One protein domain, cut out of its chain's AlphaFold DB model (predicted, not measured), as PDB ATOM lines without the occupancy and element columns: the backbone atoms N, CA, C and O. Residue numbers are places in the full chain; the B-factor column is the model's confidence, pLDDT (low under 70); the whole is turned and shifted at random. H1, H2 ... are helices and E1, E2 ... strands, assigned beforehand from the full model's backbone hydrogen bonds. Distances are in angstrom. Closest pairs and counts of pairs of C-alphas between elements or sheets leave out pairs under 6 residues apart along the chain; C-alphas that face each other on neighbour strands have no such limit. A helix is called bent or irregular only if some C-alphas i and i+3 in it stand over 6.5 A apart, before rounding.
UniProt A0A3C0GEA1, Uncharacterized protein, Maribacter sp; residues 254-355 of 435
ATOM      1  N   LEU A 254     222.964 222.950 186.005       81.38
ATOM      2  CA  LEU A 254     223.211 224.210 185.301       81.38
ATOM      3  C   LEU A 254     222.761 225.459 186.075       81.38
ATOM      4  O   LEU A 254     223.481 226.455 186.059       81.38
ATOM      5  N   SER A 255     221.595 225.449 186.729       78.06
ATOM      6  CA  SER A 255     221.152 226.603 187.523       78.06
ATOM      7  C   SER A 255     222.047 226.792 188.743       78.06
ATOM      8  O   SER A 255     222.466 227.913 189.018       78.06
ATOM      9  N   GLN A 256     222.435 225.693 189.393       78.25
ATOM     10  CA  GLN A 256     223.352 225.691 190.535       78.25
ATOM     11  C   GLN A 256     224.755 226.209 190.167       78.25
ATOM     12  O   GLN A 256     225.347 226.995 190.909       78.25
ATOM     13  N   LEU A 257     225.267 225.860 188.981       80.88
ATOM     14  CA  LEU A 257     226.513 226.431 188.456       80.88
ATOM     15  C   LEU A 257     226.374 227.932 188.150       80.88
ATOM     16  O   LEU A 257     227.240 228.710 188.535       80.88
ATOM     17  N   ARG A 258     225.273 228.376 187.526       81.88
ATOM     18  CA  ARG A 258     225.058 229.804 187.208       81.88
ATOM     19  C   ARG A 258     225.034 230.694 188.446       81.88
ATOM     20  O   ARG A 258     225.558 231.804 188.411       81.88
ATOM     21  N   ILE A 259     224.424 230.225 189.533       77.69
ATOM     22  CA  ILE A 259     224.344 231.008 190.769       77.69
ATOM     23  C   ILE A 259     225.638 230.949 191.591       77.69
ATOM     24  O   ILE A 259     225.813 231.793 192.471       77.69
ATOM     25  N   GLY A 260     226.565 230.037 191.267       75.31
ATOM     26  CA  GLY A 260     227.813 229.841 192.007       75.31
ATOM     27  C   GLY A 260     227.595 229.086 193.317       75.31
ATOM     28  O   GLY A 260     228.069 229.509 194.365       75.31
ATOM     29  N   ALA A 261     226.799 228.016 193.303       74.44
ATOM     30  CA  ALA A 261     226.490 227.259 194.518       74.44
ATOM     31  C   ALA A 261     227.660 226.395 195.023       74.44
ATOM     32  O   ALA A 261     227.731 226.098 196.215       74.44
ATOM     33  N   TYR A 262     228.567 225.993 194.128       75.19
ATOM     34  CA  TYR A 262     229.698 225.111 194.438       75.19
ATOM     35  C   TYR A 262     230.987 225.888 194.690       75.19
ATOM     36  O   TYR A 262     231.694 225.625 195.662       75.19
ATOM     37  N   ASP A 263     231.292 226.847 193.827       76.56
ATOM     38  CA  ASP A 263     232.483 227.674 193.900       76.56
ATOM     39  C   ASP A 263     232.209 229.085 193.374       76.56
ATOM     40  O   ASP A 263     231.379 229.334 192.498       76.56
ATOM     41  N   THR A 264     232.892 230.046 193.981       79.12
ATOM     42  CA  THR A 264     232.735 231.463 193.662       79.12
ATOM     43  C   THR A 264     234.087 232.135 193.724       79.12
ATOM     44  O   THR A 264     234.832 231.942 194.688       79.12
ATOM     45  N   LYS A 265     234.356 232.989 192.742       86.12
ATOM     46  CA  LYS A 265     235.526 233.858 192.720       86.12
ATOM     47  C   LYS A 265     235.093 235.300 192.931       86.12
ATOM     48  O   LYS A 265     234.341 235.844 192.122       86.12
ATOM     49  N   LEU A 266     235.572 235.928 193.994       86.75
ATOM     50  CA  LEU A 266     235.424 237.361 194.213       86.75
ATOM     51  C   LEU A 266     236.719 238.052 193.827       86.75
ATOM     52  O   LEU A 266     237.792 237.681 194.290       86.75
ATOM     53  N   VAL A 267     236.611 239.082 193.005       89.69
ATOM     54  CA  VAL A 267     237.718 239.981 192.715       89.69
ATOM     55  C   VAL A 267     237.366 241.340 193.260       89.69
ATOM     56  O   VAL A 267     236.402 241.969 192.821       89.69
ATOM     57  N   THR A 268     238.149 241.773 194.235       91.06
ATOM     58  CA  THR A 268     238.020 243.104 194.803       91.06
ATOM     59  C   THR A 268     239.091 244.023 194.242       91.06
ATOM     60  O   THR A 268     240.202 243.582 193.955       91.06
ATOM     61  N   PHE A 269     238.749 245.294 194.053       91.25
ATOM     62  CA  PHE A 269     239.698 246.342 193.694       91.25
ATOM     63  C   PHE A 269     239.633 247.463 194.723       91.25
ATOM     64  O   PHE A 269     238.562 248.027 194.956       91.25
ATOM     65  N   ASP A 270     240.777 247.796 195.312       88.94
ATOM     66  CA  ASP A 270     240.905 248.932 196.211       88.94
ATOM     67  C   ASP A 270     241.421 250.153 195.436       88.94
ATOM     68  O   ASP A 270     242.595 250.185 195.049       88.94
ATOM     69  N   PRO A 271     240.588 251.188 195.213       87.81
ATOM     70  CA  PRO A 271     240.997 252.371 194.464       87.81
ATOM     71  C   PRO A 271     242.075 253.191 195.188       87.81
ATOM     72  O   PRO A 271     242.833 253.909 194.536       87.81
ATOM     73  N   ARG A 272     242.184 253.082 196.520       85.25
ATOM     74  CA  ARG A 272     243.171 253.817 197.323       85.25
ATOM     75  C   ARG A 272     244.565 253.222 197.164       85.25
ATOM     76  O   ARG A 272     245.526 253.956 196.944       85.25
ATOM     77  N   THR A 273     244.684 251.903 197.285       88.12
ATOM     78  CA  THR A 273     245.973 251.198 197.161       88.12
ATOM     79  C   THR A 273     246.288 250.788 195.720       88.12
ATOM     80  O   THR A 273     247.451 250.540 195.400       88.12
ATOM     81  N   ARG A 274     245.281 250.796 194.832       89.19
ATOM     82  CA  ARG A 274     245.315 250.299 193.442       89.19
ATOM     83  C   ARG A 274     245.650 248.811 193.352       89.19
ATOM     84  O   ARG A 274     246.224 248.360 192.363       89.19
ATOM     85  N   GLN A 275     245.315 248.059 194.393       87.88
ATOM     86  CA  GLN A 275     245.527 246.619 194.451       87.88
ATOM     87  C   GLN A 275     244.234 245.889 194.103       87.88
ATOM     88  O   GLN A 275     243.142 246.335 194.459       87.88
ATOM     89  N   TYR A 276     244.368 244.763 193.407       88.94
ATOM     90  CA  TYR A 276     243.287 243.800 193.265       88.94
ATOM     91  C   TYR A 276     243.579 242.583 194.140       88.94
ATOM     92  O   TYR A 276     244.727 242.149 194.243       88.94
ATOM     93  N   VAL A 277     242.541 242.035 194.761       86.69
ATOM     94  CA  VAL A 277     242.614 240.795 195.538       86.69
ATOM     95  C   VAL A 277     241.621 239.815 194.941       86.69
ATOM     96  O   VAL A 277     240.439 240.129 194.793       86.69
ATOM     97  N   GLU A 278     242.105 238.629 194.584       86.00
ATOM     98  CA  GLU A 278     241.259 237.525 194.144       86.00
ATOM     99  C   GLU A 278     241.064 236.546 195.302       86.00
ATOM    100  O   GLU A 278     242.027 236.016 195.853       86.00
ATOM    101  N   ILE A 279     239.808 236.314 195.666       81.88
ATOM    102  CA  ILE A 279     239.406 235.380 196.710       81.88
ATOM    103  C   ILE A 279     238.597 234.284 196.040       81.88
ATOM    104  O   ILE A 279     237.503 234.516 195.522       81.88
ATOM    105  N   GLU A 280     239.157 233.083 196.042       76.88
ATOM    106  CA  GLU A 280     238.451 231.878 195.640       76.88
ATOM    107  C   GLU A 280     237.947 231.178 196.884       76.88
ATOM    108  O   GLU A 280     238.707 230.883 197.807       76.88
ATOM    109  N   ASP A 281     236.654 230.902 196.896       71.19
ATOM    110  CA  ASP A 281     236.042 230.191 197.996       71.19
ATOM    111  C   ASP A 281     235.282 228.983 197.433       71.19
ATOM    112  O   ASP A 281     234.699 229.023 196.342       71.19
ATOM    113  N   LYS A 282     235.234 227.886 198.187       71.12
ATOM    114  CA  LYS A 282     234.598 226.615 197.784       71.12
ATOM    115  C   LYS A 282     233.507 226.250 198.776       71.12
ATOM    116  O   LYS A 282     233.658 226.523 199.954       71.12
ATOM    117  N   ALA A 283     232.410 225.634 198.352       64.44
ATOM    118  CA  ALA A 283     231.316 225.289 199.266       64.44
ATOM    119  C   ALA A 283     231.799 224.391 200.424       64.44
ATOM    120  O   ALA A 283     231.400 224.580 201.571       64.44
ATOM    121  N   GLU A 284     232.729 223.473 200.148       62.75
ATOM    122  CA  GLU A 284     233.293 222.515 201.110       62.75
ATOM    123  C   GLU A 284     234.003 223.171 202.319       62.75
ATOM    124  O   GLU A 284     234.070 222.557 203.385       62.75
ATOM    125  N   SER A 285     234.487 224.417 202.203       59.28
ATOM    126  CA  SER A 285     235.157 225.145 203.298       59.28
ATOM    127  C   SER A 285     234.180 225.626 204.390       59.28
ATOM    128  O   SER A 285     234.577 225.796 205.542       59.28
ATOM    129  N   SER A 286     232.893 225.783 204.053       56.59
ATOM    130  CA  SER A 286     231.896 226.533 204.843       56.59
ATOM    131  C   SER A 286     231.220 225.763 205.989       56.59
ATOM    132  O   SER A 286     230.571 226.359 206.852       56.59
ATOM    133  N   VAL A 287     231.377 224.436 206.062       59.12
ATOM    134  CA  VAL A 287     230.699 223.612 207.090       59.12
ATOM    135  C   VAL A 287     231.214 223.918 208.507       59.12
ATOM    136  O   VAL A 287     230.521 223.667 209.490       59.12
ATOM    137  N   LYS A 288     232.428 224.471 208.649       58.66
ATOM    138  CA  LYS A 288     233.092 224.646 209.956       58.66
ATOM    139  C   LYS A 288     232.575 225.822 210.811       58.66
ATOM    140  O   LYS A 288     233.004 225.936 211.968       58.66
ATOM    141  N   GLY A 289     231.614 226.610 210.325       58.97
ATOM    142  CA  GLY A 289     231.034 227.734 211.077       58.97
ATOM    143  C   GLY A 289     229.558 228.048 210.816       58.97
ATOM    144  O   GLY A 289     229.038 228.980 211.429       58.97
ATOM    145  N   THR A 290     228.878 227.261 209.974       68.31
ATOM    146  CA  THR A 290     227.467 227.458 209.599       68.31
ATOM    147  C   THR A 290     226.528 226.468 210.297       68.31
ATOM    148  O   THR A 290     226.861 225.309 210.567       68.31
ATOM    149  N   THR A 291     225.312 226.921 210.582       74.62
ATOM    150  CA  THR A 291     224.212 226.134 211.133       74.62
ATOM    151  C   THR A 291     223.361 225.580 209.998       74.62
ATOM    152  O   THR A 291     222.606 226.299 209.348       74.62
ATOM    153  N   THR A 292     223.478 224.271 209.775       78.00
ATOM    154  CA  THR A 292     222.832 223.583 208.645       78.00
ATOM    155  C   THR A 292     221.736 222.596 209.068       78.00
ATOM    156  O   THR A 292     221.749 222.051 210.180       78.00
ATOM    157  N   ALA A 293     220.796 222.295 208.173       67.19
ATOM    158  CA  ALA A 293     219.689 221.354 208.388       67.19
ATOM    159  C   ALA A 293     220.051 219.871 208.135       67.19
ATOM    160  O   ALA A 293     219.307 218.946 208.479       67.19
ATOM    161  N   GLY A 294     221.197 219.603 207.524       68.62
ATOM    162  CA  GLY A 294     221.668 218.307 207.036       68.62
ATOM    163  C   GLY A 294     223.176 218.137 207.202       68.62
ATOM    164  O   GLY A 294     223.864 218.999 207.744       68.62
ATOM    165  N   LYS A 295     223.692 216.963 206.841       70.25
ATOM    166  CA  LYS A 295     225.086 216.592 207.132       70.25
ATOM    167  C   LYS A 295     226.070 217.056 206.065       70.25
ATOM    168  O   LYS A 295     227.161 217.487 206.416       70.25
ATOM    169  N   ASN A 296     225.695 216.937 204.793       70.00
ATOM    170  CA  ASN A 296     226.633 217.054 203.681       70.00
ATOM    171  C   ASN A 296     226.201 218.156 202.714       70.00
ATOM    172  O   ASN A 296     225.014 218.312 202.436       70.00
ATOM    173  N   LEU A 297     227.171 218.876 202.161       72.06
ATOM    174  CA  LEU A 297     226.967 219.747 201.006       72.06
ATOM    175  C   LEU A 297     226.963 218.922 199.705       72.06
ATOM    176  O   LEU A 297     227.447 217.783 199.707       72.06
ATOM    177  N   PRO A 298     226.400 219.451 198.605       69.25
ATOM    178  CA  PRO A 298     226.439 218.761 197.322       69.25
ATOM    179  C   PRO A 298     227.881 218.702 196.793       69.25
ATOM    180  O   PRO A 298     228.641 219.660 196.916       69.25
ATOM    181  N   ILE A 299     228.255 217.564 196.204       74.31
ATOM    182  CA  ILE A 299     229.600 217.331 195.663       74.31
ATOM    183  C   ILE A 299     229.570 217.595 194.159       74.31
ATOM    184  O   ILE A 299     228.816 216.948 193.428       74.31
ATOM    185  N   LEU A 300     230.400 218.529 193.690       76.94
ATOM    186  CA  LEU A 300     230.564 218.793 192.262       76.94
ATOM    187  C   LEU A 300     231.404 217.689 191.606       76.94
ATOM    188  O   LEU A 300     232.365 217.195 192.194       76.94
ATOM    189  N   ASN A 301     231.064 217.313 190.373       80.75
ATOM    190  CA  ASN A 301     231.859 216.364 189.593       80.75
ATOM    191  C   ASN A 301     233.274 216.921 189.351       80.75
ATOM    192  O   ASN A 301     233.415 218.066 188.927       80.75
ATOM    193  N   GLU A 302     234.300 216.091 189.559       82.19
ATOM    194  CA  GLU A 302     235.718 216.441 189.384       82.19
ATOM    195  C   GLU A 302     236.024 217.121 188.039       82.19
ATOM    196  O   GLU A 302     236.830 218.045 187.988       82.19
ATOM    197  N   LYS A 303     235.323 216.746 186.958       84.88
ATOM    198  CA  LYS A 303     235.494 217.356 185.624       84.88
ATOM    199  C   LYS A 303     235.205 218.860 185.581       84.88
ATOM    200  O   LYS A 303     235.670 219.526 184.664       84.88
ATOM    201  N   PHE A 304     234.418 219.375 186.523       81.56
ATOM    202  CA  PHE A 304     233.993 220.774 186.571       81.56
ATOM    203  C   PHE A 304     234.628 221.549 187.732       81.56
ATOM    204  O   PHE A 304     234.233 222.679 187.976       81.56
ATOM    205  N   LYS A 305     235.609 220.970 188.443       76.00
ATOM    206  CA  LYS A 305     236.312 221.631 189.560       76.00
ATOM    207  C   LYS A 305     237.502 222.501 189.127       76.00
ATOM    208  O   LYS A 305     238.250 222.966 189.986       76.00
ATOM    209  N   SER A 306     237.729 222.670 187.822       73.81
ATOM    210  CA  SER A 306     238.912 223.363 187.297       73.81
ATOM    211  C   SER A 306     238.873 224.878 187.499       73.81
ATOM    212  O   SER A 306     239.921 225.469 187.733       73.81
ATOM    213  N   GLU A 307     237.693 225.501 187.420       76.56
ATOM    214  CA  GLU A 307     237.503 226.946 187.592       76.56
ATOM    215  C   GLU A 307     236.165 227.247 188.267       76.56
ATOM    216  O   GLU A 307     235.210 226.488 188.109       76.56
ATOM    217  N   SER A 308     236.087 228.390 188.962       80.00
ATOM    218  CA  SER A 308     234.843 228.831 189.593       80.00
ATOM    219  C   SER A 308     233.753 229.136 188.576       80.00
ATOM    220  O   SER A 308     233.964 229.903 187.636       80.00
ATOM    221  N   SER A 309     232.548 228.628 188.819       82.19
ATOM    222  CA  SER A 309     231.425 228.804 187.897       82.19
ATOM    223  C   SER A 309     230.869 230.234 187.872       82.19
ATOM    224  O   SER A 309     230.187 230.617 186.919       82.19
ATOM    225  N   ARG A 310     231.165 231.041 188.902       83.06
ATOM    226  CA  ARG A 310     230.746 232.443 189.009       83.06
ATOM    227  C   ARG A 310     231.885 233.341 189.490       83.06
ATOM    228  O   ARG A 310     232.476 233.098 190.542       83.06
ATOM    229  N   LYS A 311     232.116 234.434 188.756       86.19
ATOM    230  CA  LYS A 311     233.035 235.519 189.124       86.19
ATOM    231  C   LYS A 311     232.251 236.790 189.459       86.19
ATOM    232  O   LYS A 311     231.403 237.210 188.676       86.19
ATOM    233  N   THR A 312     232.549 237.403 190.598       86.88
ATOM    234  CA  THR A 312     231.978 238.686 191.030       86.88
ATOM    235  C   THR A 312     233.099 239.708 191.136       86.88
ATOM    236  O   THR A 312     234.136 239.414 191.724       86.88
ATOM    237  N   PHE A 313     232.899 240.898 190.577       88.62
ATOM    238  CA  PHE A 313     233.824 242.022 190.718       88.62
ATOM    239  C   PHE A 313     233.207 243.081 191.621       88.62
ATOM    240  O   PHE A 313     232.043 243.433 191.436       88.62
ATOM    241  N   MET A 314     233.979 243.589 192.579       88.75
ATOM    242  CA  MET A 314     233.511 244.610 193.511       88.75
ATOM    243  C   MET A 314     234.624 245.601 193.843       88.75
ATOM    244  O   MET A 314     235.787 245.231 193.973       88.75
ATOM    245  N   MET A 315     234.279 246.872 194.005       88.38
ATOM    246  CA  MET A 315     235.217 247.868 194.518       88.38
ATOM    247  C   MET A 315     235.157 247.869 196.047       88.38
ATOM    248  O   MET A 315     234.063 247.869 196.611       88.38
ATOM    249  N   THR A 316     236.303 247.843 196.731       87.44
ATOM    250  CA  THR A 316     236.313 247.927 198.197       87.44
ATOM    251  C   THR A 316     236.023 249.348 198.641       87.44
ATOM    252  O   THR A 316     236.596 250.298 198.101       87.44
ATOM    253  N   ASP A 317     235.199 249.481 199.673       86.25
ATOM    254  CA  ASP A 317     234.841 250.776 200.227       86.25
ATOM    255  C   ASP A 317     235.714 251.119 201.448       86.25
ATOM    256  O   ASP A 317     235.370 250.804 202.591       86.25
ATOM    257  N   THR A 318     236.882 251.720 201.202       86.56
ATOM    258  CA  THR A 318     237.834 252.132 202.248       86.56
ATOM    259  C   THR A 318     237.811 253.644 202.427       86.56
ATOM    260  O   THR A 318     238.130 254.391 201.505       86.56
ATOM    261  N   GLY A 319     237.507 254.097 203.644       82.12
ATOM    262  CA  GLY A 319     237.557 255.510 204.010       82.12
ATOM    263  C   GLY A 319     236.335 256.338 203.622       82.12
ATOM    264  O   GLY A 319     236.311 257.530 203.930       82.12
ATOM    265  N   SER A 320     235.322 255.741 202.994       83.31
ATOM    266  CA  SER A 320     234.066 256.436 202.705       83.31
ATOM    267  C   SER A 320     233.137 256.431 203.911       83.31
ATOM    268  O   SER A 320     233.102 255.485 204.695       83.31
ATOM    269  N   MET A 321     232.377 257.518 204.045       86.12
ATOM    270  CA  MET A 321     231.338 257.697 205.064       86.12
ATOM    271  C   MET A 321     231.750 257.289 206.496       86.12
ATOM    272  O   MET A 321     230.981 256.612 207.180       86.12
ATOM    273  N   PRO A 322     232.929 257.692 207.016       88.62
ATOM    274  CA  PRO A 322     233.240 257.462 208.421       88.62
ATOM    275  C   PRO A 322     232.236 258.198 209.324       88.62
ATOM    276  O   PRO A 322     231.702 259.251 208.964       88.62
ATOM    277  N   THR A 323     231.955 257.636 210.500       87.00
ATOM    278  CA  THR A 323     231.076 258.262 211.502       87.00
ATOM    279  C   THR A 323     231.816 259.323 212.317       87.00
ATOM    280  O   THR A 323     233.039 259.241 212.483       87.00
ATOM    281  N   GLY A 324     231.071 260.263 212.902       86.81
ATOM    282  CA  GLY A 324     231.592 261.291 213.810       86.81
ATOM    283  C   GLY A 324     231.773 262.661 213.157       86.81
ATOM    284  O   GLY A 324     231.346 262.876 212.022       86.81
ATOM    285  N   ASP A 325     232.393 263.588 213.889       88.38
ATOM    286  CA  ASP A 325     232.716 264.930 213.398       88.38
ATOM    287  C   ASP A 325     233.867 264.926 212.373       88.38
ATOM    288  O   ASP A 325     234.498 263.901 212.113       88.38
ATOM    289  N   THR A 326     234.184 266.084 211.788       88.69
ATOM    290  CA  THR A 326     235.236 266.200 210.766       88.69
ATOM    291  C   THR A 326     236.593 265.646 211.219       88.69
ATOM    292  O   THR A 326     237.288 265.018 210.421       88.69
ATOM    293  N   LYS A 327     236.991 265.842 212.482       91.69
ATOM    294  CA  LYS A 327     238.292 265.364 212.977       91.69
ATOM    295  C   LYS A 327     238.284 263.851 213.143       91.69
ATOM    296  O   LYS A 327     239.236 263.183 212.735       91.69
ATOM    297  N   GLU A 328     237.206 263.303 213.693       90.06
ATOM    298  CA  GLU A 328     237.028 261.859 213.815       90.06
ATOM    299  C   GLU A 328     236.973 261.164 212.455       90.06
ATOM    300  O   GLU A 328     237.563 260.097 212.276       90.06
ATOM    301  N   GLN A 329     236.288 261.772 211.487       87.81
ATOM    302  CA  GLN A 329     236.178 261.254 210.129       87.81
ATOM    303  C   GLN A 329     237.544 261.175 209.447       87.81
ATOM    304  O   GLN A 329     237.892 260.134 208.889       87.81
ATOM    305  N   VAL A 330     238.358 262.229 209.565       88.25
ATOM    306  CA  VAL A 330     239.738 262.232 209.060       88.25
ATOM    307  C   VAL A 330     240.569 261.137 209.731       88.25
ATOM    308  O   VAL A 330     241.298 260.425 209.045       88.25
ATOM    309  N   ALA A 331     240.422 260.930 211.043       89.19
ATOM    310  CA  ALA A 331     241.131 259.868 211.758       89.19
ATOM    311  C   ALA A 331     240.687 258.448 211.343       89.19
ATOM    312  O   ALA A 331     241.476 257.504 211.394       89.19
ATOM    313  N   LYS A 332     239.428 258.280 210.921       88.25
ATOM    314  CA  LYS A 332     238.839 256.998 210.492       88.25
ATOM    315  C   LYS A 332     238.955 256.751 208.978       88.25
ATOM    316  O   LYS A 332     238.446 255.737 208.509       88.25
ATOM    317  N   ASN A 333     239.655 257.598 208.220       84.81
ATOM    318  CA  ASN A 333     239.739 257.535 206.752       84.81
ATOM    319  C   ASN A 333     240.412 256.272 206.168       84.81
ATOM    320  O   ASN A 333     240.400 256.076 204.957       84.81
ATOM    321  N   ASN A 334     241.016 255.424 207.004       84.94
ATOM    322  CA  ASN A 334     241.598 254.142 206.598       84.94
ATOM    323  C   ASN A 334     240.704 252.944 206.952       84.94
ATOM    324  O   ASN A 334     241.072 251.806 206.674       84.94
ATOM    325  N   LYS A 335     239.559 253.165 207.608       86.00
ATOM    326  CA  LYS A 335     238.647 252.079 207.972       86.00
ATOM    327  C   LYS A 335     237.816 251.674 206.758       86.00
ATOM    328  O   LYS A 335     237.288 252.531 206.051       86.00
ATOM    329  N   LYS A 336     237.686 250.365 206.539       86.19
ATOM    330  CA  LYS A 336     236.710 249.808 205.598       86.19
ATOM    331  C   LYS A 336     235.303 250.114 206.122       86.19
ATOM    332  O   LYS A 336     235.030 249.858 207.294       86.19
ATOM    333  N   ASN A 337     234.446 250.671 205.272       87.75
ATOM    334  CA  ASN A 337     233.038 250.904 205.593       87.75
ATOM    335  C   ASN A 337     232.248 249.586 205.581       87.75
ATOM    336  O   ASN A 337     231.407 249.351 206.441       87.75
ATOM    337  N   PHE A 338     232.571 248.701 204.634       85.69
ATOM    338  CA  PHE A 338     231.971 247.377 204.518       85.69
ATOM    339  C   PHE A 338     233.025 246.316 204.192       85.69
ATOM    340  O   PHE A 338     233.848 246.495 203.290       85.69
ATOM    341  N   ASP A 339     232.994 245.197 204.917       84.00
ATOM    342  CA  ASP A 339     233.878 244.057 204.666       84.00
ATOM    343  C   ASP A 339     233.327 243.181 203.533       84.00
ATOM    344  O   ASP A 339     232.727 242.126 203.742       84.00
ATOM    345  N   VAL A 340     233.521 243.662 202.305       82.19
ATOM    346  CA  VAL A 340     233.077 242.992 201.076       82.19
ATOM    347  C   VAL A 340     233.612 241.560 200.989       82.19
ATOM    348  O   VAL A 340     232.891 240.659 200.571       82.19
ATOM    349  N   GLU A 341     234.876 241.358 201.360       79.19
ATOM    350  CA  GLU A 341     235.614 240.114 201.124       79.19
ATOM    351  C   GLU A 341     234.977 238.930 201.855       79.19
ATOM    352  O   GLU A 341     234.769 237.869 201.256       79.19
ATOM    353  N   ASN A 342     234.600 239.146 203.117       78.81
ATOM    354  CA  ASN A 342     233.984 238.122 203.949       78.81
ATOM    355  C   ASN A 342     232.457 238.121 203.807       78.81
ATOM    356  O   ASN A 342     231.862 237.087 203.506       78.81
ATOM    357  N   VAL A 343     231.805 239.277 203.961       82.69
ATOM    358  CA  VAL A 343     230.344 239.332 204.129       82.69
ATOM    359  C   VAL A 343     229.606 239.012 202.837       82.69
ATOM    360  O   VAL A 343     228.684 238.195 202.842       82.69
ATOM    361  N   LEU A 344     230.010 239.611 201.712       82.00
ATOM    362  CA  LEU A 344     229.288 239.452 200.447       82.00
ATOM    363  C   LEU A 344     229.362 238.008 199.939       82.00
ATOM    364  O   LEU A 344     228.350 237.440 199.527       82.00
ATOM    365  N   ASN A 345     230.549 237.403 199.997       76.81
ATOM    366  CA  ASN A 345     230.743 236.016 199.585       76.81
ATOM    367  C   ASN A 345     229.939 235.050 200.454       76.81
ATOM    368  O   ASN A 345     229.247 234.179 199.922       76.81
ATOM    369  N   GLN A 346     229.997 235.222 201.775       80.12
ATOM    370  CA  GLN A 346     229.267 234.379 202.721       80.12
ATOM    371  C   GLN A 346     227.756 234.500 202.523       80.12
ATOM    372  O   GLN A 346     227.074 233.478 202.432       80.12
ATOM    373  N   ALA A 347     227.238 235.718 202.346       82.62
ATOM    374  CA  ALA A 347     225.823 235.939 202.085       82.62
ATOM    375  C   ALA A 347     225.374 235.268 200.778       82.62
ATOM    376  O   ALA A 347     224.439 234.470 200.796       82.62
ATOM    377  N   ILE A 348     226.069 235.501 199.653       80.94
ATOM    378  CA  ILE A 348     225.732 234.868 198.361       80.94
ATOM    379  C   ILE A 348     225.649 233.343 198.508       80.94
ATOM    380  O   ILE A 348     224.716 232.714 198.009       80.94
ATOM    381  N   ARG A 349     226.591 232.745 199.241       77.44
ATOM    382  CA  ARG A 349     226.613 231.301 199.495       77.44
ATOM    383  C   ARG A 349     225.426 230.834 200.311       77.44
ATOM    384  O   ARG A 349     224.774 229.882 199.895       77.44
ATOM    385  N   ARG A 350     225.128 231.474 201.443       83.12
ATOM    386  CA  ARG A 350     224.009 231.061 202.304       83.12
ATOM    387  C   ARG A 350     222.668 231.183 201.585       83.12
ATOM    388  O   ARG A 350     221.859 230.261 201.673       83.12
ATOM    389  N   TYR A 351     222.479 232.236 200.790       85.12
ATOM    390  CA  TYR A 351     221.300 232.401 199.936       85.12
ATOM    391  C   TYR A 351     221.200 231.357 198.818       85.12
ATOM    392  O   TYR A 351     220.101 230.938 198.477       85.12
ATOM    393  N   ASN A 352     222.318 230.906 198.246       79.50
ATOM    394  CA  ASN A 352     222.288 229.808 197.275       79.50
ATOM    395  C   ASN A 352     222.013 228.462 197.961       79.50
ATOM    396  O   ASN A 352     221.266 227.632 197.445       79.50
ATOM    397  N   GLN A 353     222.614 228.247 199.133       79.06
ATOM    398  CA  GLN A 353     222.516 226.992 199.867       79.06
ATOM    399  C   GLN A 353     221.106 226.752 200.396       79.06
ATOM    400  O   GLN A 353     220.648 225.623 200.280       79.06
ATOM    401  N   ILE A 354     220.401 227.767 200.917       83.69
ATOM    402  CA  ILE A 354     219.072 227.610 201.543       83.69
ATOM    403  C   ILE A 354     218.061 226.857 200.656       83.69
ATOM    404  O   ILE A 354     217.264 226.095 201.193       83.69
ATOM    405  N   LEU A 355     218.154 226.981 199.322       79.25
ATOM    406  CA  LEU A 355     217.279 226.325 198.333       79.25
ATOM    407  C   LEU A 355     217.915 225.097 197.652       79.25
ATOM    408  O   LEU A 355     217.512 224.716 196.555       79.25
TER     409      LEU A 355
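This is residues 254 to 355 of the 435 residues of an uncharacterized protein of Maribacter sp (UniProt A0A3C0GEA1). A narrow sheet of three strands has one longer helix, H4, running along its strands over one face. Beyond one end of the sheet a long arm reaches away to the small helix H3 and comes back to H4, and at the opposite end H2, E3 and the unnamed residues 297 to 309 make a loose loop. The printed part has 102 residues, with four named helices and four named strands in the order H1, E1, E2, H2, E3, E4, H3, H4; the sheet runs E2, E1, E4 and is mixed, and the class is mixed, helices and strands. The whole is loose and elongated, with a radius of gyration of the C-alphas of 17.0 A and spans of 54 by 29 by 21 A.

H1, residues 254 to 259, only grazes the sheet with its residues 256 to 259; the C-alphas of Arg 258 and Arg 310 come closest, 6.5 A. E1, residues 263 to 270, and E2, residues 275 to 282, form an antiparallel hairpin, with N 266 and O 279 at 2.8 A. H2, residues 283 to 288, is not on the sheet. E3, residues 294 to 296, pairs with no named strand. E4, residues 310 to 315, is the parallel neighbour of E1, with N 267 and O 312 at 2.8 A. H3, residues 326 to 331, is apart from E1 and E2. H4, residues 340 to 353, lies over E1 at a height over the sheet of 8.5 A, along the strands at 23 degrees on the local plane; with this helix on one face, the sheet makes two layers. The closest C-alphas of E1 and H4 are those of Leu 266 and Asn 345, 7.3 A. H2 and H4 are close but not clearly touching, about perpendicular at 80 degrees, with C-alphas 283 and 349 the closest at 7.6 A. Every O i to N i+4 pair is within hydrogen-bond range in H1 and H3; H4 has 9 of 10, and H2 has 0 of 2, with 1 of 3 O i to N i+3 pairs.

H1 begins at C-alpha 254, (223.211, 224.210, 185.301). E1 and E2 are each 23.0 A long, E4 17.0 A and H4 19.2 A. H2 is irregular, only just: C-alphas 285 and 288 are 7.0 A apart. H4 ends at C-alpha 353, (222.516, 226.992, 199.867).

The C-alphas of Lys 303 and Lys 327 are the two farthest apart, 55.3 A. The printed part has no cut, and the link E3 to E4, 13 residues, is long. The mean pLDDT of the printed part is 80.6; residues 283 to 290, 293 to 294 and 298 are under 70.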